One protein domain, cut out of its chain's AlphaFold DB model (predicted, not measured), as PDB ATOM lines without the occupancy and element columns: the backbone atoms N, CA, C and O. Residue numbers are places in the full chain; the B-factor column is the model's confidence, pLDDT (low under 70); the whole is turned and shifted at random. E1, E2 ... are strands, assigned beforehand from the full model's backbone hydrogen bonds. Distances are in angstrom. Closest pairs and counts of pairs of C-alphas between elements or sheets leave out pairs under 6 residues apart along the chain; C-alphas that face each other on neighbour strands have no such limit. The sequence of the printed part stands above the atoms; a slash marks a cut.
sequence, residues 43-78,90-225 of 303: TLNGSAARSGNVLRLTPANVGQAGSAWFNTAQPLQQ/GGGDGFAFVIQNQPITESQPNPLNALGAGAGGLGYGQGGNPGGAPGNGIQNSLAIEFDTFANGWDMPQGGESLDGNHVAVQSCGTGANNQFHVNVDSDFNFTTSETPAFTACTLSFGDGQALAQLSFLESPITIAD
ATOM      1  N   THR A  43     -31.236  -5.332  -7.969       98.00
ATOM      2  CA  THR A  43     -31.424  -6.478  -7.072       98.00
ATOM      3  C   THR A  43     -31.821  -5.942  -5.706       98.00
ATOM      4  O   THR A  43     -31.095  -5.128  -5.138       98.00
ATOM      5  N   LEU A  44     -32.979  -6.364  -5.199       98.25
ATOM      6  CA  LEU A  44     -33.506  -5.946  -3.901       98.25
ATOM      7  C   LEU A  44     -33.332  -7.082  -2.891       98.25
ATOM      8  O   LEU A  44     -33.701  -8.217  -3.195       98.25
ATOM      9  N   ASN A  45     -32.804  -6.779  -1.707       96.19
ATOM     10  CA  ASN A  45     -32.564  -7.756  -0.643       96.19
ATOM     11  C   ASN A  45     -33.269  -7.364   0.657       96.19
ATOM     12  O   ASN A  45     -33.530  -6.186   0.910       96.19
ATOM     13  N   GLY A  46     -33.506  -8.358   1.516       95.56
ATOM     14  CA  GLY A  46     -34.119  -8.153   2.827       95.56
ATOM     15  C   GLY A  46     -35.522  -7.562   2.706       95.56
ATOM     16  O   GLY A  46     -36.364  -8.096   1.987       95.56
ATOM     17  N   SER A  47     -35.771  -6.451   3.398       96.12
ATOM     18  CA  SER A  47     -37.054  -5.741   3.366       96.12
ATOM     19  C   SER A  47     -37.241  -4.818   2.157       96.12
ATOM     20  O   SER A  47     -38.314  -4.224   2.020       96.12
ATOM     21  N   ALA A  48     -36.224  -4.659   1.300       98.06
ATOM     22  CA  ALA A  48     -36.283  -3.713   0.195       98.06
ATOM     23  C   ALA A  48     -37.318  -4.147  -0.850       98.06
ATOM     24  O   ALA A  48     -37.275  -5.253  -1.386       98.06
ATOM     25  N   ALA A  49     -38.246  -3.250  -1.173       98.31
ATOM     26  CA  ALA A  49     -39.313  -3.517  -2.121       98.31
ATOM     27  C   ALA A  49     -39.752  -2.251  -2.858       98.31
ATOM     28  O   ALA A  49     -39.597  -1.119  -2.392       98.31
ATOM     29  N   ARG A  50     -40.380  -2.445  -4.018       97.88
ATOM     30  CA  ARG A  50     -41.133  -1.381  -4.682       97.88
ATOM     31  C   ARG A  50     -42.440  -1.132  -3.929       97.88
ATOM     32  O   ARG A  50     -43.218  -2.060  -3.726       97.88
ATOM     33  N   SER A  51     -42.728   0.124  -3.603       96.88
ATOM     34  CA  SER A  51     -44.006   0.557  -3.029       96.88
ATOM     35  C   SER A  51     -44.603   1.656  -3.906       96.88
ATOM     36  O   SER A  51     -44.220   2.818  -3.810       96.88
ATOM     37  N   GLY A  52     -45.527   1.306  -4.803       96.19
ATOM     38  CA  GLY A  52     -46.007   2.244  -5.823       96.19
ATOM     39  C   GLY A  52     -44.868   2.664  -6.761       96.19
ATOM     40  O   GLY A  52     -44.308   1.816  -7.456       96.19
ATOM     41  N   ASN A  53     -44.524   3.953  -6.762       97.12
ATOM     42  CA  ASN A  53     -43.442   4.520  -7.578       97.12
ATOM     43  C   ASN A  53     -42.177   4.854  -6.769       97.12
ATOM     44  O   ASN A  53     -41.294   5.529  -7.296       97.12
ATOM     45  N   VAL A  54     -42.079   4.397  -5.515       97.88
ATOM     46  CA  VAL A  54     -40.886   4.578  -4.675       97.88
ATOM     47  C   VAL A  54     -40.190   3.247  -4.404       97.88
ATOM     48  O   VAL A  54     -40.834   2.199  -4.292       97.88
ATOM     49  N   LEU A  55     -38.864   3.296  -4.287       98.38
ATOM     50  CA  LEU A  55     -38.069   2.220  -3.718       98.38
ATOM     51  C   LEU A  55     -38.068   2.401  -2.203       98.38
ATOM     52  O   LEU A  55     -37.601   3.415  -1.695       98.38
ATOM     53  N   ARG A  56     -38.613   1.421  -1.490       98.12
ATOM     54  CA  ARG A  56     -38.672   1.412  -0.032       98.12
ATOM     55  C   ARG A  56     -37.663   0.395   0.479       98.12
ATOM     56  O   ARG A  56     -37.890  -0.798   0.312       98.12
ATOM     57  N   LEU A  57     -36.564   0.862   1.073       97.62
ATOM     58  CA  LEU A  57     -35.542  -0.016   1.659       97.62
ATOM     59  C   LEU A  57     -36.074  -0.721   2.911       97.62
ATOM     60  O   LEU A  57     -35.948  -1.939   3.045       97.62
ATOM     61  N   THR A  58     -36.736   0.035   3.784       95.19
ATOM     62  CA  THR A  58     -37.350  -0.459   5.017       95.19
ATOM     63  C   THR A  58     -38.792   0.054   5.124       95.19
ATOM     64  O   THR A  58     -39.065   1.232   4.878       95.19
ATOM     65  N   PRO A  59     -39.781  -0.811   5.413       94.12
ATOM     66  CA  PRO A  59     -41.086  -0.352   5.874       94.12
ATOM     67  C   PRO A  59     -40.988   0.187   7.305       94.12
ATOM     68  O   PRO A  59     -40.049  -0.140   8.024       94.12
ATOM     69  N   ALA A  60     -41.988   0.968   7.728       91.69
ATOM     70  CA  ALA A  60     -42.105   1.504   9.088       91.69
ATOM     71  C   ALA A  60     -42.490   0.404  10.104       91.69
ATOM     72  O   ALA A  60     -43.558   0.438  10.707       91.69
ATOM     73  N   ASN A  61     -41.627  -0.603  10.230       89.44
ATOM     74  CA  ASN A  61     -41.715  -1.737  11.144       89.44
ATOM     75  C   ASN A  61     -40.371  -1.892  11.870       89.44
ATOM     76  O   ASN A  61     -39.334  -1.459  11.375       89.44
ATOM     77  N   VAL A  62     -40.371  -2.559  13.024       87.94
ATOM     78  CA  VAL A  62     -39.144  -2.828  13.792       87.94
ATOM     79  C   VAL A  62     -38.301  -3.914  13.109       87.94
ATOM     80  O   VAL A  62     -38.844  -4.837  12.497       87.94
ATOM     81  N   GLY A  63     -36.972  -3.818  13.228       86.50
ATOM     82  CA  GLY A  63     -36.043  -4.887  12.838       86.50
ATOM     83  C   GLY A  63     -35.925  -5.106  11.330       86.50
ATOM     84  O   GLY A  63     -35.777  -6.241  10.885       86.50
ATOM     85  N   GLN A  64     -36.046  -4.039  10.540       91.69
ATOM     86  CA  GLN A  64     -35.957  -4.102   9.083       91.69
ATOM     87  C   GLN A  64     -34.543  -3.776   8.605       91.69
ATOM     88  O   GLN A  64     -33.880  -2.894   9.141       91.69
ATOM     89  N   ALA A  65     -34.104  -4.477   7.563       93.12
ATOM     90  CA  ALA A  65     -32.868  -4.199   6.849       93.12
ATOM     91  C   ALA A  65     -33.076  -4.552   5.379       93.12
ATOM     92  O   ALA A  65     -33.566  -5.639   5.058       93.12
ATOM     93  N   GLY A  66     -32.699  -3.649   4.481       95.38
ATOM     94  CA  GLY A  66     -32.836  -3.871   3.051       95.38
ATOM     95  C   GLY A  66     -31.770  -3.137   2.259       95.38
ATOM     96  O   GLY A  66     -31.327  -2.059   2.645       95.38
ATOM     97  N   SER A  67     -31.373  -3.727   1.133       97.31
ATOM     98  CA  SER A  67     -30.431  -3.130   0.186       97.31
ATOM     99  C   SER A  67     -30.985  -3.204  -1.232       97.31
ATOM    100  O   SER A  67     -31.795  -4.075  -1.558       97.31
ATOM    101  N   ALA A  68     -30.558  -2.270  -2.079       98.31
ATOM    102  CA  ALA A  68     -30.904  -2.239  -3.491       98.31
ATOM    103  C   ALA A  68     -29.642  -1.982  -4.317       98.31
ATOM    104  O   ALA A  68     -29.074  -0.892  -4.274       98.31
ATOM    105  N   TRP A  69     -29.207  -2.986  -5.074       97.75
ATOM    106  CA  TRP A  69     -27.988  -2.914  -5.874       97.75
ATOM    107  C   TRP A  69     -28.306  -2.711  -7.338       97.75
ATOM    108  O   TRP A  69     -29.106  -3.449  -7.902       97.75
ATOM    109  N   PHE A  70     -27.625  -1.766  -7.981       97.00
ATOM    110  CA  PHE A  70     -27.605  -1.718  -9.436       97.00
ATOM    111  C   PHE A  70     -26.809  -2.910  -9.978       97.00
ATOM    112  O   PHE A  70     -25.661  -3.128  -9.596       97.00
ATOM    113  N   ASN A  71     -27.427  -3.687 -10.868       94.81
ATOM    114  CA  ASN A  71     -26.901  -4.988 -11.296       94.81
ATOM    115  C   ASN A  71     -25.618  -4.884 -12.127       94.81
ATOM    116  O   ASN A  71     -24.875  -5.858 -12.242       94.81
ATOM    117  N   THR A  72     -25.365  -3.716 -12.721       92.62
ATOM    118  CA  THR A  72     -24.220  -3.496 -13.602       92.62
ATOM    119  C   THR A  72     -23.141  -2.707 -12.882       92.62
ATOM    120  O   THR A  72     -23.331  -1.550 -12.509       92.62
ATOM    121  N   ALA A  73     -21.967  -3.313 -12.770       90.88
ATOM    122  CA  ALA A  73     -20.760  -2.665 -12.283       90.88
ATOM    123  C   ALA A  73     -20.462  -1.328 -12.980       90.88
ATOM    124  O   ALA A  73     -20.546  -1.235 -14.206       90.88
ATOM    125  N   GLN A  74     -20.056  -0.320 -12.202       88.19
ATOM    126  CA  GLN A  74     -19.674   0.997 -12.716       88.19
ATOM    127  C   GLN A  74     -18.165   1.244 -12.580       88.19
ATOM    128  O   GLN A  74     -17.589   0.937 -11.533       88.19
ATOM    129  N   PRO A  75     -17.506   1.815 -13.605       85.69
ATOM    130  CA  PRO A  75     -16.138   2.300 -13.479       85.69
ATOM    131  C   PRO A  75     -16.123   3.609 -12.677       85.69
ATOM    132  O   PRO A  75     -16.811   4.560 -13.033       85.69
ATOM    133  N   LEU A  76     -15.326   3.671 -11.607       84.25
ATOM    134  CA  LEU A  76     -15.252   4.835 -10.705       84.25
ATOM    135  C   LEU A  76     -13.874   5.515 -10.705       84.25
ATOM    136  O   LEU A  76     -13.660   6.492  -9.993       84.25
ATOM    137  N   GLN A  77     -12.921   5.010 -11.499       80.12
ATOM    138  CA  GLN A  77     -11.532   5.490 -11.492       80.12
ATOM    139  C   GLN A  77     -11.398   6.949 -11.945       80.12
ATOM    140  O   GLN A  77     -10.440   7.615 -11.568       80.12
ATOM    141  N   GLN A  78     -12.344   7.430 -12.755       80.88
ATOM    142  CA  GLN A  78     -12.362   8.795 -13.288       80.88
ATOM    143  C   GLN A  78     -13.258   9.742 -12.481       80.88
ATOM    144  O   GLN A  78     -13.531  10.854 -12.923       80.88
ATOM    145  N   GLY A  90     -39.341   9.726  10.604       83.94
ATOM    146  CA  GLY A  90     -39.049   9.306  11.971       83.94
ATOM    147  C   GLY A  90     -38.296   7.976  12.095       83.94
ATOM    148  O   GLY A  90     -38.088   7.249  11.123       83.94
ATOM    149  N   GLY A  91     -37.952   7.655  13.344       75.31
ATOM    150  CA  GLY A  91     -37.288   6.411  13.730       75.31
ATOM    151  C   GLY A  91     -35.788   6.393  13.440       75.31
ATOM    152  O   GLY A  91     -35.294   7.152  12.615       75.31
ATOM    153  N   GLY A  92     -35.092   5.501  14.143       79.38
ATOM    154  CA  GLY A  92     -33.785   5.015  13.726       79.38
ATOM    155  C   GLY A  92     -33.920   3.859  12.725       79.38
ATOM    156  O   GLY A  92     -35.002   3.298  12.540       79.38
ATOM    157  N   ASP A  93     -32.845   3.449  12.066       89.06
ATOM    158  CA  ASP A  93     -31.464   3.837  12.386       89.06
ATOM    159  C   ASP A  93     -30.845   4.765  11.325       89.06
ATOM    160  O   ASP A  93     -30.050   5.633  11.653       89.06
ATOM    161  N   GLY A  94     -31.280   4.692  10.064       93.12
ATOM    162  CA  GLY A  94     -30.774   5.544   8.980       93.12
ATOM    163  C   GLY A  94     -30.659   4.785   7.661       93.12
ATOM    164  O   GLY A  94     -31.308   3.753   7.459       93.12
ATOM    165  N   PHE A  95     -29.827   5.280   6.746       96.06
ATOM    166  CA  PHE A  95     -29.510   4.585   5.493       96.06
ATOM    167  C   PHE A  95     -28.120   4.963   4.969       96.06
ATOM    168  O   PHE A  95     -27.489   5.892   5.463       96.06
ATOM    169  N   ALA A  96     -27.646   4.269   3.931       97.44
ATOM    170  CA  ALA A  96     -26.383   4.604   3.283       97.44
ATOM    171  C   ALA A  96     -26.442   4.504   1.753       97.44
ATOM    172  O   ALA A  96     -27.105   3.631   1.188       97.44
ATOM    173  N   PHE A  97     -25.678   5.365   1.078       97.88
ATOM    174  CA  PHE A  97     -25.241   5.125  -0.296       97.88
ATOM    175  C   PHE A  97     -23.946   4.315  -0.258       97.88
ATOM    176  O   PHE A  97     -22.962   4.748   0.342       97.88
ATOM    177  N   VAL A  98     -23.933   3.146  -0.902       97.44
ATOM    178  CA  VAL A  98     -22.811   2.207  -0.798       97.44
ATOM    179  C   VAL A  98     -22.237   1.881  -2.170       97.44
ATOM    180  O   VAL A  98     -22.950   1.509  -3.101       97.44
ATOM    181  N   ILE A  99     -20.913   1.962  -2.266       95.94
ATOM    182  CA  ILE A  99     -20.117   1.379  -3.344       95.94
ATOM    183  C   ILE A  99     -19.455   0.134  -2.774       95.94
ATOM    184  O   ILE A  99     -18.812   0.206  -1.730       95.94
ATOM    185  N   GLN A 100     -19.578  -1.005  -3.451       93.75
ATOM    186  CA  GLN A 100     -18.959  -2.246  -2.997       93.75
ATOM    187  C   GLN A 100     -18.381  -3.051  -4.151       93.75
ATOM    188  O   GLN A 100     -18.864  -2.996  -5.283       93.75
ATOM    189  N   ASN A 101     -17.354  -3.823  -3.827       90.75
ATOM    190  CA  ASN A 101     -16.812  -4.876  -4.671       90.75
ATOM    191  C   ASN A 101     -16.378  -6.051  -3.789       90.75
ATOM    192  O   ASN A 101     -15.211  -6.463  -3.797       90.75
ATOM    193  N   GLN A 102     -17.304  -6.528  -2.959       88.75
ATOM    194  CA  GLN A 102     -17.044  -7.621  -2.035       88.75
ATOM    195  C   GLN A 102     -16.621  -8.879  -2.816       88.75
ATOM    196  O   GLN A 102     -17.104  -9.120  -3.932       88.75
ATOM    197  N   PRO A 103     -15.703  -9.686  -2.269       87.62
ATOM    198  CA  PRO A 103     -15.248 -10.888  -2.941       87.62
ATOM    199  C   PRO A 103     -16.372 -11.922  -3.032       87.62
ATOM    200  O   PRO A 103     -17.160 -12.099  -2.107       87.62
ATOM    201  N   ILE A 104     -16.392 -12.656  -4.143       90.31
ATOM    202  CA  ILE A 104     -17.200 -13.868  -4.264       90.31
ATOM    203  C   ILE A 104     -16.553 -14.940  -3.389       90.31
ATOM    204  O   ILE A 104     -15.394 -15.305  -3.609       90.31
ATOM    205  N   THR A 105     -17.298 -15.449  -2.417       86.31
ATOM    206  CA  THR A 105     -16.881 -16.557  -1.550       86.31
ATOM    207  C   THR A 105     -17.935 -17.659  -1.570       86.31
ATOM    208  O   THR A 105     -19.025 -17.480  -2.107       86.31
ATOM    209  N   GLU A 106     -17.632 -18.812  -0.979       85.62
ATOM    210  CA  GLU A 106     -18.618 -19.890  -0.837       85.62
ATOM    211  C   GLU A 106     -19.840 -19.441  -0.018       85.62
ATOM    212  O   GLU A 106     -20.976 -19.733  -0.385       85.62
ATOM    213  N   SER A 107     -19.619 -18.656   1.043       79.44
ATOM    214  CA  SER A 107     -20.686 -18.104   1.883       79.44
ATOM    215  C   SER A 107     -21.363 -16.862   1.291       79.44
ATOM    216  O   SER A 107     -22.415 -16.467   1.785       79.44
ATOM    217  N   GLN A 108     -20.764 -16.222   0.279       79.56
ATOM    218  CA  GLN A 108     -21.293 -15.053  -0.438       79.56
ATOM    219  C   GLN A 108     -21.055 -15.210  -1.954       79.56
ATOM    220  O   GLN A 108     -20.184 -14.553  -2.532       79.56
ATOM    221  N   PRO A 109     -21.812 -16.098  -2.627       86.81
ATOM    222  CA  PRO A 109     -21.567 -16.441  -4.030       86.81
ATOM    223  C   PRO A 109     -22.028 -15.358  -5.016       86.81
ATOM    224  O   PRO A 109     -21.622 -15.367  -6.177       86.81
ATOM    225  N   ASN A 110     -22.882 -14.429  -4.574       92.19
ATOM    226  CA  ASN A 110     -23.391 -13.331  -5.388       92.19
ATOM    227  C   ASN A 110     -23.254 -11.993  -4.637       92.19
ATOM    228  O   ASN A 110     -24.036 -11.748  -3.718       92.19
ATOM    229  N   PRO A 111     -22.345 -11.094  -5.056       90.62
ATOM    230  CA  PRO A 111     -22.177  -9.770  -4.457       90.62
ATOM    231  C   PRO A 111     -23.442  -8.904  -4.489       90.62
ATOM    232  O   PRO A 111     -23.580  -7.994  -3.680       90.62
ATOM    233  N   LEU A 112     -24.383  -9.167  -5.404       94.31
ATOM    234  CA  LEU A 112     -25.663  -8.451  -5.453       94.31
ATOM    235  C   LEU A 112     -26.614  -8.840  -4.312       94.31
ATOM    236  O   LEU A 112     -27.619  -8.165  -4.118       94.31
ATOM    237  N   ASN A 113     -26.301  -9.881  -3.537       93.44
ATOM    238  CA  ASN A 113     -27.064 -10.260  -2.348       93.44
ATOM    239  C   ASN A 113     -26.536  -9.586  -1.068       93.44
ATOM    240  O   ASN A 113     -26.999  -9.919   0.021       93.44
ATOM    241  N   ALA A 114     -25.569  -8.662  -1.176       93.06
ATOM    242  CA  ALA A 114     -24.991  -8.000  -0.011       93.06
ATOM    243  C   ALA A 114     -26.063  -7.320   0.838       93.06
ATOM    244  O   ALA A 114     -26.806  -6.460   0.350       93.06
ATOM    245  N   LEU A 115     -26.064  -7.645   2.122       93.56
ATOM    246  CA  LEU A 115     -26.820  -6.950   3.144       93.56
ATOM    247  C   LEU A 115     -26.048  -7.106   4.455       93.56
ATOM    248  O   LEU A 115     -25.896  -8.220   4.952       93.56
ATOM    249  N   GLY A 116     -25.517  -5.996   4.963       91.94
ATOM    250  CA  GLY A 116     -24.939  -5.922   6.301       91.94
ATOM    251  C   GLY A 116     -26.015  -6.017   7.383       91.94
ATOM    252  O   GLY A 116     -27.200  -6.218   7.103       91.94
ATOM    253  N   ALA A 117     -25.609  -5.861   8.638       89.25
ATOM    254  CA  ALA A 117     -26.537  -5.891   9.757       89.25
ATOM    255  C   ALA A 117     -27.547  -4.732   9.691       89.25
ATOM    256  O   ALA A 117     -27.222  -3.630   9.247       89.25
ATOM    257  N   GLY A 118     -28.774  -4.984  10.156       88.69
ATOM    258  CA  GLY A 118     -29.756  -3.929  10.429       88.69
ATOM    259  C   GLY A 118     -29.405  -3.130  11.688       88.69
ATOM    260  O   GLY A 118     -28.278  -3.200  12.184       88.69
ATOM    261  N   ALA A 119     -30.389  -2.418  12.236       88.38
ATOM    262  CA  ALA A 119     -30.171  -1.463  13.326       88.38
ATOM    263  C   ALA A 119     -29.069  -0.445  12.947       88.38
ATOM    264  O   ALA A 119     -28.920  -0.141  11.763       88.38
ATOM    265  N   GLY A 120     -28.238  -0.002  13.896       87.31
ATOM    266  CA  GLY A 120     -27.089   0.878  13.631       87.31
ATOM    267  C   GLY A 120     -26.071   0.352  12.605       87.31
ATOM    268  O   GLY A 120     -25.215   1.095  12.158       87.31
ATOM    269  N   GLY A 121     -26.150  -0.910  12.156       90.00
ATOM    270  CA  GLY A 121     -25.368  -1.378  11.002       90.00
ATOM    271  C   GLY A 121     -25.841  -0.817   9.649       90.00
ATOM    272  O   GLY A 121     -25.139  -0.975   8.649       90.00
ATOM    273  N   LEU A 122     -27.031  -0.201   9.590       92.94
ATOM    274  CA  LEU A 122     -27.629   0.476   8.425       92.94
ATOM    275  C   LEU A 122     -27.627  -0.341   7.116       92.94
ATOM    276  O   LEU A 122     -27.681   0.206   6.014       92.94
ATOM    277  N   GLY A 123     -27.543  -1.669   7.211       93.56
ATOM    278  CA  GLY A 123     -27.477  -2.575   6.068       93.56
ATOM    279  C   GLY A 123     -26.123  -2.630   5.350       93.56
ATOM    280  O   GLY A 123     -26.034  -3.326   4.335       93.56
ATOM    281  N   TYR A 124     -25.067  -1.966   5.844       94.75
ATOM    282  CA  TYR A 124     -23.698  -2.090   5.304       94.75
ATOM    283  C   TYR A 124     -22.667  -2.542   6.340       94.75
ATOM    284  O   TYR A 124     -21.721  -3.248   5.986       94.75
ATOM    285  N   GLY A 125     -22.834  -2.134   7.595       92.75
ATOM    286  CA  GLY A 125     -21.932  -2.432   8.692       92.75
ATOM    287  C   GLY A 125     -22.123  -3.841   9.240       92.75
ATOM    288  O   GLY A 125     -23.086  -4.545   8.927       92.75
ATOM    289  N   GLN A 126     -21.188  -4.259  10.085       88.31
ATOM    290  CA  GLN A 126     -21.260  -5.542  10.787       88.31
ATOM    291  C   GLN A 126     -22.315  -5.576  11.910       88.31
ATOM    292  O   GLN A 126     -22.716  -6.652  12.355       88.31
ATOM    293  N   GLY A 127     -22.817  -4.412  12.340       79.94
ATOM    294  CA  GLY A 127     -23.765  -4.308  13.450       79.94
ATOM    295  C   GLY A 127     -23.074  -4.387  14.811       79.94
ATOM    296  O   GLY A 127     -21.868  -4.604  14.900       79.94
ATOM    297  N   GLY A 128     -23.828  -4.113  15.874       65.38
ATOM    298  CA  GLY A 128     -23.262  -3.995  17.220       65.38
ATOM    299  C   GLY A 128     -24.287  -3.891  18.347       65.38
ATOM    300  O   GLY A 128     -24.003  -3.302  19.379       65.38
ATOM    301  N   ASN A 129     -25.502  -4.416  18.169       54.41
ATOM    302  CA  ASN A 129     -26.467  -4.426  19.270       54.41
ATOM    303  C   ASN A 129     -26.218  -5.617  20.211       54.41
ATOM    304  O   ASN A 129     -26.057  -6.740  19.717       54.41
ATOM    305  N   PRO A 130     -26.309  -5.438  21.545       38.12
ATOM    306  CA  PRO A 130     -26.428  -6.560  22.468       38.12
ATOM    307  C   PRO A 130     -27.736  -7.309  22.163       38.12
ATOM    308  O   PRO A 130     -28.834  -6.823  22.424       38.12
ATOM    309  N   GLY A 131     -27.616  -8.485  21.541       41.34
ATOM    310  CA  GLY A 131     -28.744  -9.344  21.151       41.34
ATOM    311  C   GLY A 131     -28.899  -9.581  19.644       41.34
ATOM    312  O   GLY A 131     -29.692 -10.436  19.254       41.34
ATOM    313  N   GLY A 132     -28.132  -8.890  18.795       41.78
ATOM    314  CA  GLY A 132     -27.961  -9.255  17.387       41.78
ATOM    315  C   GLY A 132     -26.655 -10.023  17.205       41.78
ATOM    316  O   GLY A 132     -25.617  -9.581  17.687       41.78
ATOM    317  N   ALA A 133     -26.674 -11.170  16.521       36.44
ATOM    318  CA  ALA A 133     -25.420 -11.769  16.070       36.44
ATOM    319  C   ALA A 133     -24.708 -10.759  15.145       36.44
ATOM    320  O   ALA A 133     -25.394 -10.166  14.306       36.44
ATOM    321  N   PRO A 134     -23.383 -10.545  15.267       49.91
ATOM    322  CA  PRO A 134     -22.660  -9.726  14.304       49.91
ATOM    323  C   PRO A 134     -22.916 -10.283  12.901       49.91
ATOM    324  O   PRO A 134     -22.673 -11.462  12.625       49.91
ATOM    325  N   GLY A 135     -23.469  -9.445  12.026       58.84
ATOM    326  CA  GLY A 135     -23.480  -9.722  10.599       58.84
ATOM    327  C   GLY A 135     -22.074  -9.490  10.060       58.84
ATOM    328  O   GLY A 135     -21.339  -8.651  10.571       58.84
ATOM    329  N   ASN A 136     -21.667 -10.198   9.011       77.00
ATOM    330  CA  ASN A 136     -20.447  -9.798   8.315       77.00
ATOM    331  C   ASN A 136     -20.759  -8.509   7.550       77.00
ATOM    332  O   ASN A 136     -21.565  -8.531   6.618       77.00
ATOM    333  N   GLY A 137     -20.147  -7.393   7.948       89.56
ATOM    334  CA  GLY A 137     -20.256  -6.141   7.207       89.56
ATOM    335  C   GLY A 137     -19.834  -6.315   5.749       89.56
ATOM    336  O   GLY A 137     -19.026  -7.189   5.416       89.56
ATOM    337  N   ILE A 138     -20.374  -5.480   4.862       92.81
ATOM    338  CA  ILE A 138     -20.105  -5.586   3.427       92.81
ATOM    339  C   ILE A 138     -18.625  -5.304   3.189       92.81
ATOM    340  O   ILE A 138     -18.135  -4.195   3.419       92.81
ATOM    341  N   GLN A 139     -17.906  -6.321   2.724       91.06
ATOM    342  CA  GLN A 139     -16.475  -6.225   2.484       91.06
ATOM    343  C   GLN A 139     -16.155  -5.355   1.273       91.06
ATOM    344  O   GLN A 139     -16.951  -5.266   0.337       91.06
ATOM    345  N   ASN A 140     -14.951  -4.776   1.255       88.38
ATOM    346  CA  ASN A 140     -14.458  -3.985   0.125       88.38
ATOM    347  C   ASN A 140     -15.472  -2.921  -0.314       88.38
ATOM    348  O   ASN A 140     -15.888  -2.876  -1.478       88.38
ATOM    349  N   SER A 141     -15.929  -2.132   0.661       92.81
ATOM    350  CA  SER A 141     -16.987  -1.149   0.473       92.81
ATOM    351  C   SER A 141     -16.627   0.228   1.030       92.81
ATOM    352  O   SER A 141     -15.798   0.380   1.932       92.81
ATOM    353  N   LEU A 142     -17.267   1.233   0.439       92.88
ATOM    354  CA  LEU A 142     -17.338   2.611   0.899       92.88
ATOM    355  C   LEU A 142     -18.818   2.918   1.123       92.88
ATOM    356  O   LEU A 142     -19.603   2.830   0.176       92.88
ATOM    357  N   ALA A 143     -19.186   3.273   2.347       94.81
ATOM    358  CA  ALA A 143     -20.534   3.693   2.692       94.81
ATOM    359  C   ALA A 143     -20.532   5.179   3.046       94.81
ATOM    360  O   ALA A 143     -19.667   5.652   3.776       94.81
ATOM    361  N   ILE A 144     -21.491   5.906   2.492       93.62
ATOM    362  CA  ILE A 144     -21.830   7.263   2.898       93.62
ATOM    363  C   ILE A 144     -23.140   7.141   3.661       93.62
ATOM    364  O   ILE A 144     -24.177   6.896   3.041       93.62
ATOM    365  N   GLU A 145     -23.060   7.218   4.984       92.75
ATOM    366  CA  GLU A 145     -24.204   7.046   5.877       92.75
ATOM    367  C   GLU A 145     -24.932   8.369   6.111       92.75
ATOM    368  O   GLU A 145     -24.332   9.444   6.096       92.75
ATOM    369  N   PHE A 146     -26.236   8.253   6.320       92.50
ATOM    370  CA  PHE A 146     -27.152   9.296   6.751       92.50
ATOM    371  C   PHE A 146     -27.838   8.739   7.988       92.50
ATOM    372  O   PHE A 146     -28.802   7.970   7.884       92.50
ATOM    373  N   ASP A 147     -27.254   9.048   9.133       90.69
ATOM    374  CA  ASP A 147     -27.629   8.461  10.404       90.69
ATOM    375  C   ASP A 147     -28.716   9.299  11.074       90.69
ATOM    376  O   ASP A 147     -28.694  10.534  11.039       90.69
ATOM    377  N   THR A 148     -29.695   8.598  11.636       90.25
ATOM    378  CA  THR A 148     -30.885   9.176  12.264       90.25
ATOM    379  C   THR A 148     -30.994   8.839  13.753       90.25
ATOM    380  O   THR A 148     -31.984   9.191  14.401       90.25
ATOM    381  N   PHE A 149     -30.021   8.106  14.304       87.06
ATOM    382  CA  PHE A 149     -30.089   7.562  15.648       87.06
ATOM    383  C   PHE A 149     -28.734   7.587  16.347       87.06
ATOM    384  O   PHE A 149     -27.798   6.923  15.943       87.06
ATOM    385  N   ALA A 150     -28.665   8.278  17.482       83.62
ATOM    386  CA  ALA A 150     -27.445   8.355  18.271       83.62
ATOM    387  C   ALA A 150     -27.148   7.040  19.015       83.62
ATOM    388  O   ALA A 150     -27.740   6.735  20.057       83.62
ATOM    389  N   ASN A 151     -26.204   6.263  18.502       79.62
ATOM    390  CA  ASN A 151     -25.612   5.119  19.174       79.62
ATOM    391  C   ASN A 151     -24.411   5.521  20.057       79.62
ATOM    392  O   ASN A 151     -23.776   6.558  19.885       79.62
ATOM    393  N   GLY A 152     -24.029   4.650  21.000       72.94
ATOM    394  CA  GLY A 152     -22.877   4.894  21.885       72.94
ATOM    395  C   GLY A 152     -21.521   4.969  21.163       72.94
ATOM    396  O   GLY A 152     -20.563   5.511  21.711       72.94
ATOM    397  N   TRP A 153     -21.445   4.454  19.933       74.94
ATOM    398  CA  TRP A 153     -20.269   4.497  19.058       74.94
ATOM    399  C   TRP A 153     -20.253   5.677  18.087       74.94
ATOM    400  O   TRP A 153     -19.288   5.816  17.333       74.94
ATOM    401  N   ASP A 154     -21.281   6.519  18.136       73.62
ATOM    402  CA  ASP A 154     -21.360   7.738  17.339       73.62
ATOM    403  C   ASP A 154     -20.669   8.918  18.043       73.62
ATOM    404  O   ASP A 154     -20.329   9.937  17.456       73.62
ATOM    405  N   MET A 155     -20.390   8.777  19.337       63.72
ATOM    406  CA  MET A 155     -19.842   9.826  20.190       63.72
ATOM    407  C   MET A 155     -18.412  10.235  19.768       63.72
ATOM    408  O   MET A 155     -17.485   9.429  19.914       63.72
ATOM    409  N   PRO A 156     -18.148  11.496  19.373       54.72
ATOM    410  CA  PRO A 156     -16.795  12.030  19.400       54.72
ATOM    411  C   PRO A 156     -16.342  12.148  20.867       54.72
ATOM    412  O   PRO A 156     -17.157  12.361  21.770       54.72
ATOM    413  N   GLN A 157     -15.040  12.013  21.143       49.09
ATOM    414  CA  GLN A 157     -14.523  12.162  22.512       49.09
ATOM    415  C   GLN A 157     -14.942  13.521  23.102       49.09
ATOM    416  O   GLN A 157     -14.510  14.560  22.606       49.09
ATOM    417  N   GLY A 158     -15.757  13.522  24.164       50.03
ATOM    418  CA  GLY A 158     -16.190  14.766  24.818       50.03
ATOM    419  C   GLY A 158     -17.568  14.753  25.484       50.03
ATOM    420  O   GLY A 158     -17.840  15.652  26.268       50.03
ATOM    421  N   GLY A 159     -18.406  13.736  25.250       46.84
ATOM    422  CA  GLY A 159     -19.644  13.524  26.021       46.84
ATOM    423  C   GLY A 159     -20.889  14.260  25.514       46.84
ATOM    424  O   GLY A 159     -21.949  14.127  26.121       46.84
ATOM    425  N   GLU A 160     -20.796  14.980  24.399       46.94
ATOM    426  CA  GLU A 160     -21.969  15.459  23.664       46.94
ATOM    427  C   GLU A 160     -22.489  14.282  22.822       46.94
ATOM    428  O   GLU A 160     -21.750  13.736  21.999       46.94
ATOM    429  N   SER A 161     -23.731  13.843  23.059       49.88
ATOM    430  CA  SER A 161     -24.395  12.884  22.169       49.88
ATOM    431  C   SER A 161     -24.431  13.464  20.767       49.88
ATOM    432  O   SER A 161     -24.840  14.618  20.624       49.88
ATOM    433  N   LEU A 162     -24.075  12.688  19.734       58.41
ATOM    434  CA  LEU A 162     -24.581  13.049  18.410       58.41
ATOM    435  C   LEU A 162     -26.106  13.129  18.510       58.41
ATOM    436  O   LEU A 162     -26.727  12.416  19.298       58.41
ATOM    437  N   ASP A 163     -26.712  14.020  17.745       64.62
ATOM    438  CA  ASP A 163     -28.160  14.218  17.725       64.62
ATOM    439  C   ASP A 163     -28.888  13.164  16.876       64.62
ATOM    440  O   ASP A 163     -30.106  13.245  16.714       64.62
ATOM    441  N   GLY A 164     -28.165  12.156  16.363       74.94
ATOM    442  CA  GLY A 164     -28.696  11.215  15.383       74.94
ATOM    443  C   GLY A 164     -29.129  11.958  14.122       74.94
ATOM    444  O   GLY A 164     -30.235  11.755  13.640       74.94
ATOM    445  N   ASN A 165     -28.329  12.913  13.650       85.44
ATOM    446  CA  ASN A 165     -28.610  13.679  12.438       85.44
ATOM    447  C   ASN A 165     -27.300  14.071  11.742       85.44
ATOM    448  O   ASN A 165     -26.973  15.251  11.558       85.44
ATOM    449  N   HIS A 166     -26.515  13.065  11.362       85.75
ATOM    450  CA  HIS A 166     -25.193  13.279  10.783       85.75
ATOM    451  C   HIS A 166     -24.967  12.489   9.498       85.75
ATOM    452  O   HIS A 166     -25.677  11.547   9.146       85.75
ATOM    453  N   VAL A 167     -23.925  12.913   8.790       87.81
ATOM    454  CA  VAL A 167     -23.381  12.227   7.622       87.81
ATOM    455  C   VAL A 167     -21.941  11.835   7.913       87.81
ATOM    456  O   VAL A 167     -21.137  12.672   8.341       87.81
ATOM    457  N   ALA A 168     -21.597  10.580   7.632       85.75
ATOM    458  CA  ALA A 168     -20.233  10.079   7.742       85.75
ATOM    459  C   ALA A 168     -19.846   9.209   6.542       85.75
ATOM    460  O   ALA A 168     -20.676   8.794   5.729       85.75
ATOM    461  N   VAL A 169     -18.544   8.955   6.415       86.81
ATOM    462  CA  VAL A 169     -17.982   8.116   5.356       86.81
ATOM    463  C   VAL A 169     -17.223   6.958   5.994       86.81
ATOM    464  O   VAL A 169     -16.227   7.175   6.677       86.81
ATOM    465  N   GLN A 170     -17.667   5.731   5.730       87.50
ATOM    466  CA  GLN A 170     -17.130   4.504   6.317       87.50
ATOM    467  C   GLN A 170     -16.432   3.641   5.271       87.50
ATOM    468  O   GLN A 170     -17.016   3.294   4.237       87.50
ATOM    469  N   SER A 171     -15.201   3.224   5.552       88.56
ATOM    470  CA  SER A 171     -14.537   2.158   4.812       88.56
ATOM    471  C   SER A 171     -13.427   1.503   5.626       88.56
ATOM    472  O   SER A 171     -12.469   2.152   6.032       88.56
ATOM    473  N   CYS A 172     -13.488   0.178   5.737       86.69
ATOM    474  CA  CYS A 172     -12.388  -0.649   6.238       86.69
ATOM    475  C   CYS A 172     -11.513  -1.224   5.108       86.69
ATOM    476  O   CYS A 172     -10.995  -2.343   5.191       86.69
ATOM    477  N   GLY A 173     -11.366  -0.479   4.006       83.62
ATOM    478  CA  GLY A 173     -10.630  -0.935   2.830       83.62
ATOM    479  C   GLY A 173     -11.230  -2.232   2.290       83.62
ATOM    480  O   GLY A 173     -12.425  -2.298   2.029       83.62
ATOM    481  N   THR A 174     -10.414  -3.279   2.143       84.62
ATOM    482  CA  THR A 174     -10.881  -4.597   1.674       84.62
ATOM    483  C   THR A 174     -11.573  -5.441   2.747       84.62
ATOM    484  O   THR A 174     -12.135  -6.483   2.413       84.62
ATOM    485  N   GLY A 175     -11.500  -5.040   4.020       85.81
ATOM    486  CA  GLY A 175     -12.139  -5.737   5.136       85.81
ATOM    487  C   GLY A 175     -13.654  -5.535   5.177       85.81
ATOM    488  O   GLY A 175     -14.214  -4.810   4.354       85.81
ATOM    489  N   ALA A 176     -14.314  -6.194   6.134       88.50
ATOM    490  CA  ALA A 176     -15.730  -5.971   6.424       88.50
ATOM    491  C   ALA A 176     -15.927  -4.552   6.968       88.50
ATOM    492  O   ALA A 176     -15.199  -4.131   7.863       88.50
ATOM    493  N   ASN A 177     -16.884  -3.818   6.404       91.19
ATOM    494  CA  ASN A 177     -17.175  -2.457   6.840       91.19
ATOM    495  C   ASN A 177     -17.966  -2.449   8.162       91.19
ATOM    496  O   ASN A 177     -18.625  -3.430   8.512       91.19
ATOM    497  N   ASN A 178     -17.912  -1.348   8.902       89.75
ATOM    498  CA  ASN A 178     -18.623  -1.170  10.162       89.75
ATOM    499  C   ASN A 178     -19.087   0.277  10.337       89.75
ATOM    500  O   ASN A 178     -18.627   1.180   9.642       89.75
ATOM    501  N   GLN A 179     -20.043   0.441  11.240       89.12
ATOM    502  CA  GLN A 179     -20.706   1.700  11.561       89.12
ATOM    503  C   GLN A 179     -19.994   2.509  12.649       89.12
ATOM    504  O   GLN A 179     -20.466   3.564  13.040       89.12
ATOM    505  N   PHE A 180     -18.896   1.998  13.206       86.62
ATOM    506  CA  PHE A 180     -18.297   2.592  14.392       86.62
ATOM    507  C   PHE A 180     -17.476   3.825  14.014       86.62
ATOM    508  O   PHE A 180     -16.592   3.738  13.156       86.62
ATOM    509  N   HIS A 181     -17.739   4.958  14.677       82.19
ATOM    510  CA  HIS A 181     -16.976   6.202  14.473       82.19
ATOM    511  C   HIS A 181     -15.761   6.296  15.369       82.19
ATOM    512  O   HIS A 181     -14.791   6.996  15.077       82.19
ATOM    513  N   VAL A 182     -15.798   5.527  16.446       79.81
ATOM    514  CA  VAL A 182     -14.719   5.370  17.400       79.81
ATOM    515  C   VAL A 182     -14.397   3.899  17.581       79.81
ATOM    516  O   VAL A 182     -15.208   3.022  17.293       79.81
ATOM    517  N   ASN A 183     -13.189   3.612  18.053       83.88
ATOM    518  CA  ASN A 183     -12.851   2.253  18.442       83.88
ATOM    519  C   ASN A 183     -13.743   1.823  19.608       83.88
ATOM    520  O   ASN A 183     -13.968   2.608  20.535       83.88
ATOM    521  N   VAL A 184     -14.201   0.572  19.578       81.25
ATOM    522  CA  VAL A 184     -15.074   0.023  20.620       81.25
ATOM    523  C   VAL A 184     -14.573  -1.306  21.183       81.25
ATOM    524  O   VAL A 184     -13.841  -2.058  20.527       81.25
ATOM    525  N   ASP A 185     -14.926  -1.571  22.439       84.44
ATOM    526  CA  ASP A 185     -14.706  -2.852  23.109       84.44
ATOM    527  C   ASP A 185     -15.750  -3.908  22.692       84.44
ATOM    528  O   ASP A 185     -16.560  -3.697  21.786       84.44
ATOM    529  N   SER A 186     -15.692  -5.096  23.303       83.94
ATOM    530  CA  SER A 186     -16.595  -6.209  22.976       83.94
ATOM    531  C   SER A 186     -18.051  -5.957  23.366       83.94
ATOM    532  O   SER A 186     -18.930  -6.658  22.871       83.94
ATOM    533  N   ASP A 187     -18.290  -4.971  24.228       79.81
ATOM    534  CA  ASP A 187     -19.618  -4.540  24.657       79.81
ATOM    535  C   ASP A 187     -20.097  -3.321  23.848       79.81
ATOM    536  O   ASP A 187     -21.114  -2.713  24.178       79.81
ATOM    537  N   PHE A 188     -19.379  -2.986  22.767       79.12
ATOM    538  CA  PHE A 188     -19.636  -1.862  21.868       79.12
ATOM    539  C   PHE A 188     -19.545  -0.484  22.537       79.12
ATOM    540  O   PHE A 188     -20.099   0.494  22.032       79.12
ATOM    541  N   ASN A 189     -18.804  -0.381  23.644       78.38
ATOM    542  CA  ASN A 189     -18.511   0.895  24.285       78.38
ATOM    543  C   ASN A 189     -17.232   1.504  23.716       78.38
ATOM    544  O   ASN A 189     -16.291   0.787  23.372       78.38
ATOM    545  N   PHE A 190     -17.173   2.836  23.671       79.88
ATOM    546  CA  PHE A 190     -15.960   3.565  23.310       79.88
ATOM    547  C   PHE A 190     -14.746   3.076  24.115       79.88
ATOM    548  O   PHE A 190     -14.795   2.977  25.343       79.88
ATOM    549  N   THR A 191     -13.631   2.834  23.428       77.94
ATOM    550  CA  THR A 191     -12.377   2.432  24.062       77.94
ATOM    551  C   THR A 191     -11.177   3.175  23.489       77.94
ATOM    552  O   THR A 191     -11.061   3.415  22.287       77.94
ATOM    553  N   THR A 192     -10.233   3.499  24.369       82.38
ATOM    554  CA  THR A 192      -8.896   3.994  24.015       82.38
ATOM    555  C   THR A 192      -7.851   2.877  23.995       82.38
ATOM    556  O   THR A 192      -6.662   3.161  23.858       82.38
ATOM    557  N   SER A 193      -8.272   1.612  24.144       82.75
ATOM    558  CA  SER A 193      -7.381   0.452  24.082       82.75
ATOM    559  C   SER A 193      -6.573   0.446  22.784       82.75
ATOM    560  O   SER A 193      -7.120   0.642  21.700       82.75
ATOM    561  N   GLU A 194      -5.281   0.133  22.886       82.56
ATOM    562  CA  GLU A 194      -4.420  -0.125  21.724       82.56
ATOM    563  C   GLU A 194      -4.828  -1.402  20.964       82.56
ATOM    564  O   GLU A 194      -4.415  -1.618  19.827       82.56
ATOM    565  N   THR A 195      -5.655  -2.248  21.586       84.88
ATOM    566  CA  THR A 195      -6.219  -3.476  21.012       84.88
ATOM    567  C   THR A 195      -7.739  -3.469  21.190       84.88
ATOM    568  O   THR A 195      -8.271  -4.160  22.063       84.88
ATOM    569  N   PRO A 196      -8.467  -2.623  20.442       83.75
ATOM    570  CA  PRO A 196      -9.919  -2.596  20.529       83.75
ATOM    571  C   PRO A 196     -10.506  -3.900  19.981       83.75
ATOM    572  O   PRO A 196      -9.893  -4.563  19.141       83.75
ATOM    573  N   ALA A 197     -11.709  -4.259  20.429       84.06
ATOM    574  CA  ALA A 197     -12.424  -5.387  19.836       84.06
ATOM    575  C   ALA A 197     -12.816  -5.066  18.389       84.06
ATOM    576  O   ALA A 197     -12.729  -5.927  17.512       84.06
ATOM    577  N   PHE A 198     -13.185  -3.805  18.136       84.06
ATOM    578  CA  PHE A 198     -13.481  -3.306  16.804       84.06
ATOM    579  C   PHE A 198     -12.837  -1.940  16.568       84.06
ATOM    580  O   PHE A 198     -13.026  -0.995  17.335       84.06
ATOM    581  N   THR A 199     -12.097  -1.840  15.468       84.19
ATOM    582  CA  THR A 199     -11.539  -0.578  14.971       84.19
ATOM    583  C   THR A 199     -12.572   0.135  14.104       84.19
ATOM    584  O   THR A 199     -13.184  -0.500  13.242       84.19
ATOM    585  N   ALA A 200     -12.742   1.441  14.303       83.62
ATOM    586  CA  ALA A 200     -13.634   2.271  13.496       83.62
ATOM    587  C   ALA A 200     -13.271   2.235  12.002       83.62
ATOM    588  O   ALA A 200     -12.097   2.360  11.642       83.62
ATOM    589  N   CYS A 201     -14.278   2.124  11.130       83.94
ATOM    590  CA  CYS A 201     -14.093   2.288   9.684       83.94
ATOM    591  C   CYS A 201     -14.214   3.750   9.226       83.94
ATOM    592  O   CYS A 201     -14.100   4.017   8.025       83.94
ATOM    593  N   THR A 202     -14.457   4.702  10.133       82.62
ATOM    594  CA  THR A 202     -14.715   6.090   9.735       82.62
ATOM    595  C   THR A 202     -13.481   6.715   9.116       82.62
ATOM    596  O   THR A 202     -12.409   6.809   9.718       82.62
ATOM    597  N   LEU A 203     -13.636   7.159   7.871       76.25
ATOM    598  CA  LEU A 203     -12.584   7.845   7.149       76.25
ATOM    599  C   LEU A 203     -12.443   9.259   7.710       76.25
ATOM    600  O   LEU A 203     -13.290  10.125   7.501       76.25
ATOM    601  N   SER A 204     -11.332   9.497   8.399       64.19
ATOM    602  CA  SER A 204     -10.904  10.842   8.778       64.19
ATOM    603  C   SER A 204     -10.086  11.474   7.661       64.19
ATOM    604  O   SER A 204      -9.107  10.890   7.197       64.19
ATOM    605  N   PHE A 205     -10.425  12.696   7.257       52.94
ATOM    606  CA  PHE A 205      -9.666  13.453   6.262       52.94
ATOM    607  C   PHE A 205      -9.036  14.684   6.933       52.94
ATOM    608  O   PHE A 205      -9.448  15.825   6.737       52.94
ATOM    609  N   GLY A 206      -8.032  14.437   7.774       43.06
ATOM    610  CA  GLY A 206      -7.356  15.447   8.593       43.06
ATOM    611  C   GLY A 206      -6.304  14.829   9.518       43.06
ATOM    612  O   GLY A 206      -6.034  13.633   9.428       43.06
ATOM    613  N   ASP A 207      -5.713  15.651  10.383       38.84
ATOM    614  CA  ASP A 207      -4.409  15.562  11.071       38.84
ATOM    615  C   ASP A 207      -4.225  14.401  12.079       38.84
ATOM    616  O   ASP A 207      -3.399  14.478  12.987       38.84
ATOM    617  N   GLY A 208      -4.946  13.291  11.923       41.44
ATOM    618  CA  GLY A 208      -4.646  12.049  12.636       41.44
ATOM    619  C   GLY A 208      -5.354  11.878  13.975       41.44
ATOM    620  O   GLY A 208      -4.853  11.153  14.827       41.44
ATOM    621  N   GLN A 209      -6.522  12.487  14.164       43.84
ATOM    622  CA  GLN A 209      -7.487  12.011  15.154       43.84
ATOM    623  C   GLN A 209      -8.689  11.460  14.392       43.84
ATOM    624  O   GLN A 209      -9.313  12.199  13.634       43.84
ATOM    625  N   ALA A 210      -9.018  10.180  14.605       42.38
ATOM    626  CA  ALA A 210     -10.168   9.484  14.009       42.38
ATOM    627  C   ALA A 210     -11.536  10.149  14.312       42.38
ATOM    628  O   ALA A 210     -12.575   9.700  13.848       42.38
ATOM    629  N   LEU A 211     -11.521  11.222  15.106       44.31
ATOM    630  CA  LEU A 211     -12.642  11.814  15.823       44.31
ATOM    631  C   LEU A 211     -13.185  13.095  15.176       44.31
ATOM    632  O   LEU A 211     -14.103  13.698  15.718       44.31
ATOM    633  N   ALA A 212     -12.586  13.579  14.083       44.03
ATOM    634  CA  ALA A 212     -12.729  14.988  13.707       44.03
ATOM    635  C   ALA A 212     -13.638  15.292  12.507       44.03
ATOM    636  O   ALA A 212     -13.770  16.466  12.170       44.03
ATOM    637  N   GLN A 213     -14.238  14.312  11.822       53.75
ATOM    638  CA  GLN A 213     -15.037  14.623  10.624       53.75
ATOM    639  C   GLN A 213     -16.308  13.790  10.478       53.75
ATOM    640  O   GLN A 213     -16.615  13.275   9.403       53.75
ATOM    641  N   LEU A 214     -17.080  13.742  11.558       61.72
ATOM    642  CA  LEU A 214     -18.527  13.616  11.454       61.72
ATOM    643  C   LEU A 214     -19.092  14.969  11.048       61.72
ATOM    644  O   LEU A 214     -18.633  16.016  11.507       61.72
ATOM    645  N   SER A 215     -20.045  14.946  10.130       68.94
ATOM    646  CA  SER A 215     -20.674  16.159   9.640       68.94
ATOM    647  C   SER A 215     -22.095  16.240  10.159       68.94
ATOM    648  O   SER A 215     -22.985  15.577   9.629       68.94
ATOM    649  N   PHE A 216     -22.289  17.056  11.191       72.44
ATOM    650  CA  PHE A 216     -23.617  17.411  11.672       72.44
ATOM    651  C   PHE A 216     -24.378  18.137  10.574       72.44
ATOM    652  O   PHE A 216     -23.836  19.042   9.930       72.44
ATOM    653  N   LEU A 217     -25.628  17.740  10.364       74.38
ATOM    654  CA  LEU A 217     -26.539  18.547   9.577       74.38
ATOM    655  C   LEU A 217     -27.181  19.563  10.511       74.38
ATOM    656  O   LEU A 217     -27.947  19.226  11.407       74.38
ATOM    657  N   GLU A 218     -26.844  20.831  10.311       72.44
ATOM    658  CA  GLU A 218     -27.386  21.906  11.131       72.44
ATOM    659  C   GLU A 218     -28.859  22.176  10.789       72.44
ATOM    660  O   GLU A 218     -29.333  21.940   9.670       72.44
ATOM    661  N   SER A 219     -29.592  22.737  11.750       70.38
ATOM    662  CA  SER A 219     -30.930  23.267  11.494       70.38
ATOM    663  C   SER A 219     -30.907  24.230  10.292       70.38
ATOM    664  O   SER A 219     -30.013  25.075  10.201       70.38
ATOM    665  N   PRO A 220     -31.872  24.139   9.358       76.75
ATOM    666  CA  PRO A 220     -33.146  23.423   9.477       76.75
ATOM    667  C   PRO A 220     -33.182  22.041   8.797       76.75
ATOM    668  O   PRO A 220     -34.270  21.584   8.455       76.75
ATOM    669  N   ILE A 221     -32.044  21.389   8.524       82.62
ATOM    670  CA  ILE A 221     -32.061  20.035   7.945       82.62
ATOM    671  C   ILE A 221     -32.080  18.991   9.058       82.62
ATOM    672  O   ILE A 221     -31.125  18.866   9.818       82.62
ATOM    673  N   THR A 222     -33.136  18.180   9.075       88.81
ATOM    674  CA  THR A 222     -33.233  16.961   9.882       88.81
ATOM    675  C   THR A 222     -33.592  15.800   8.961       88.81
ATOM    676  O   THR A 222     -34.658  15.818   8.359       88.81
ATOM    677  N   ILE A 223     -32.719  14.792   8.845       89.31
ATOM    678  CA  ILE A 223     -32.845  13.678   7.878       89.31
ATOM    679  C   ILE A 223     -34.206  12.970   7.986       89.31
ATOM    680  O   ILE A 223     -34.783  12.581   6.970       89.31
ATOM    681  N   ALA A 224     -34.695  12.789   9.215       91.31
ATOM    682  CA  ALA A 224     -35.893  12.017   9.540       91.31
ATOM    683  C   ALA A 224     -37.162  12.867   9.758       91.31
ATOM    684  O   ALA A 224     -38.098  12.409  10.416       91.31
ATOM    685  N   ASP A 225     -37.219  14.090   9.226       91.75
ATOM    686  CA  ASP A 225     -38.345  15.020   9.419       91.75
ATOM    687  C   ASP A 225     -39.604  14.697   8.583       91.75
ATOM    688  O   ASP A 225     -40.618  15.394   8.672       91.75
TER     689      ASP A 225
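AT A GLANCE: This is residues 43 to 78 and 90 to 225 of the 303 residues of an uncharacterized protein of Acidobacteria bacterium (UniProt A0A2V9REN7). This model has little regular structure: long loops packed on a small antiparallel sheet, E5-E6-E7, with short strand pairs E1-E4 and E2-E3 toward one end. The 172 printed residues have no named helix and seven named strands, E1 to E7, holding 34 residues; the class is all strand. The whole is compact, radius of gyration of the C-alphas 15.8 A, spanning 43 by 40 by 38 A.

HOW THE PARTS SIT: E1, residues 43 to 46, is antiparallel to E4, residues 66 to 70; N 43 and O 69, 2.8 A apart, are within hydrogen-bond range. E2, residues 49 to 51, and E3, residues 54 to 56, form an antiparallel hairpin, with N 49 and O 56 at 2.9 A. E5, residues 94 to 100, E6, residues 141 to 147, and E7, residues 166 to 170, form two hairpins in a meander, each strand antiparallel to the one before, with N 97 and O 144 at 2.9 A, N 145 and O 168 at 3.0 A.

IN THESE COORDINATES: E1 begins at C-alpha 43 (-31.424, -6.478, -7.072); E7 ends at C-alpha 170 (-17.130, 4.504, 6.317). E5 is 18.5 A long.

THE WHOLE: Residues 79 to 89 are not printed; C-alphas 78 and 90 are 36.7 A apart. Links E5 to E6 and E6 to E7 are long. pLDDT is under 70 at residues 128 to 135, 155 to 163 and 204 to 215.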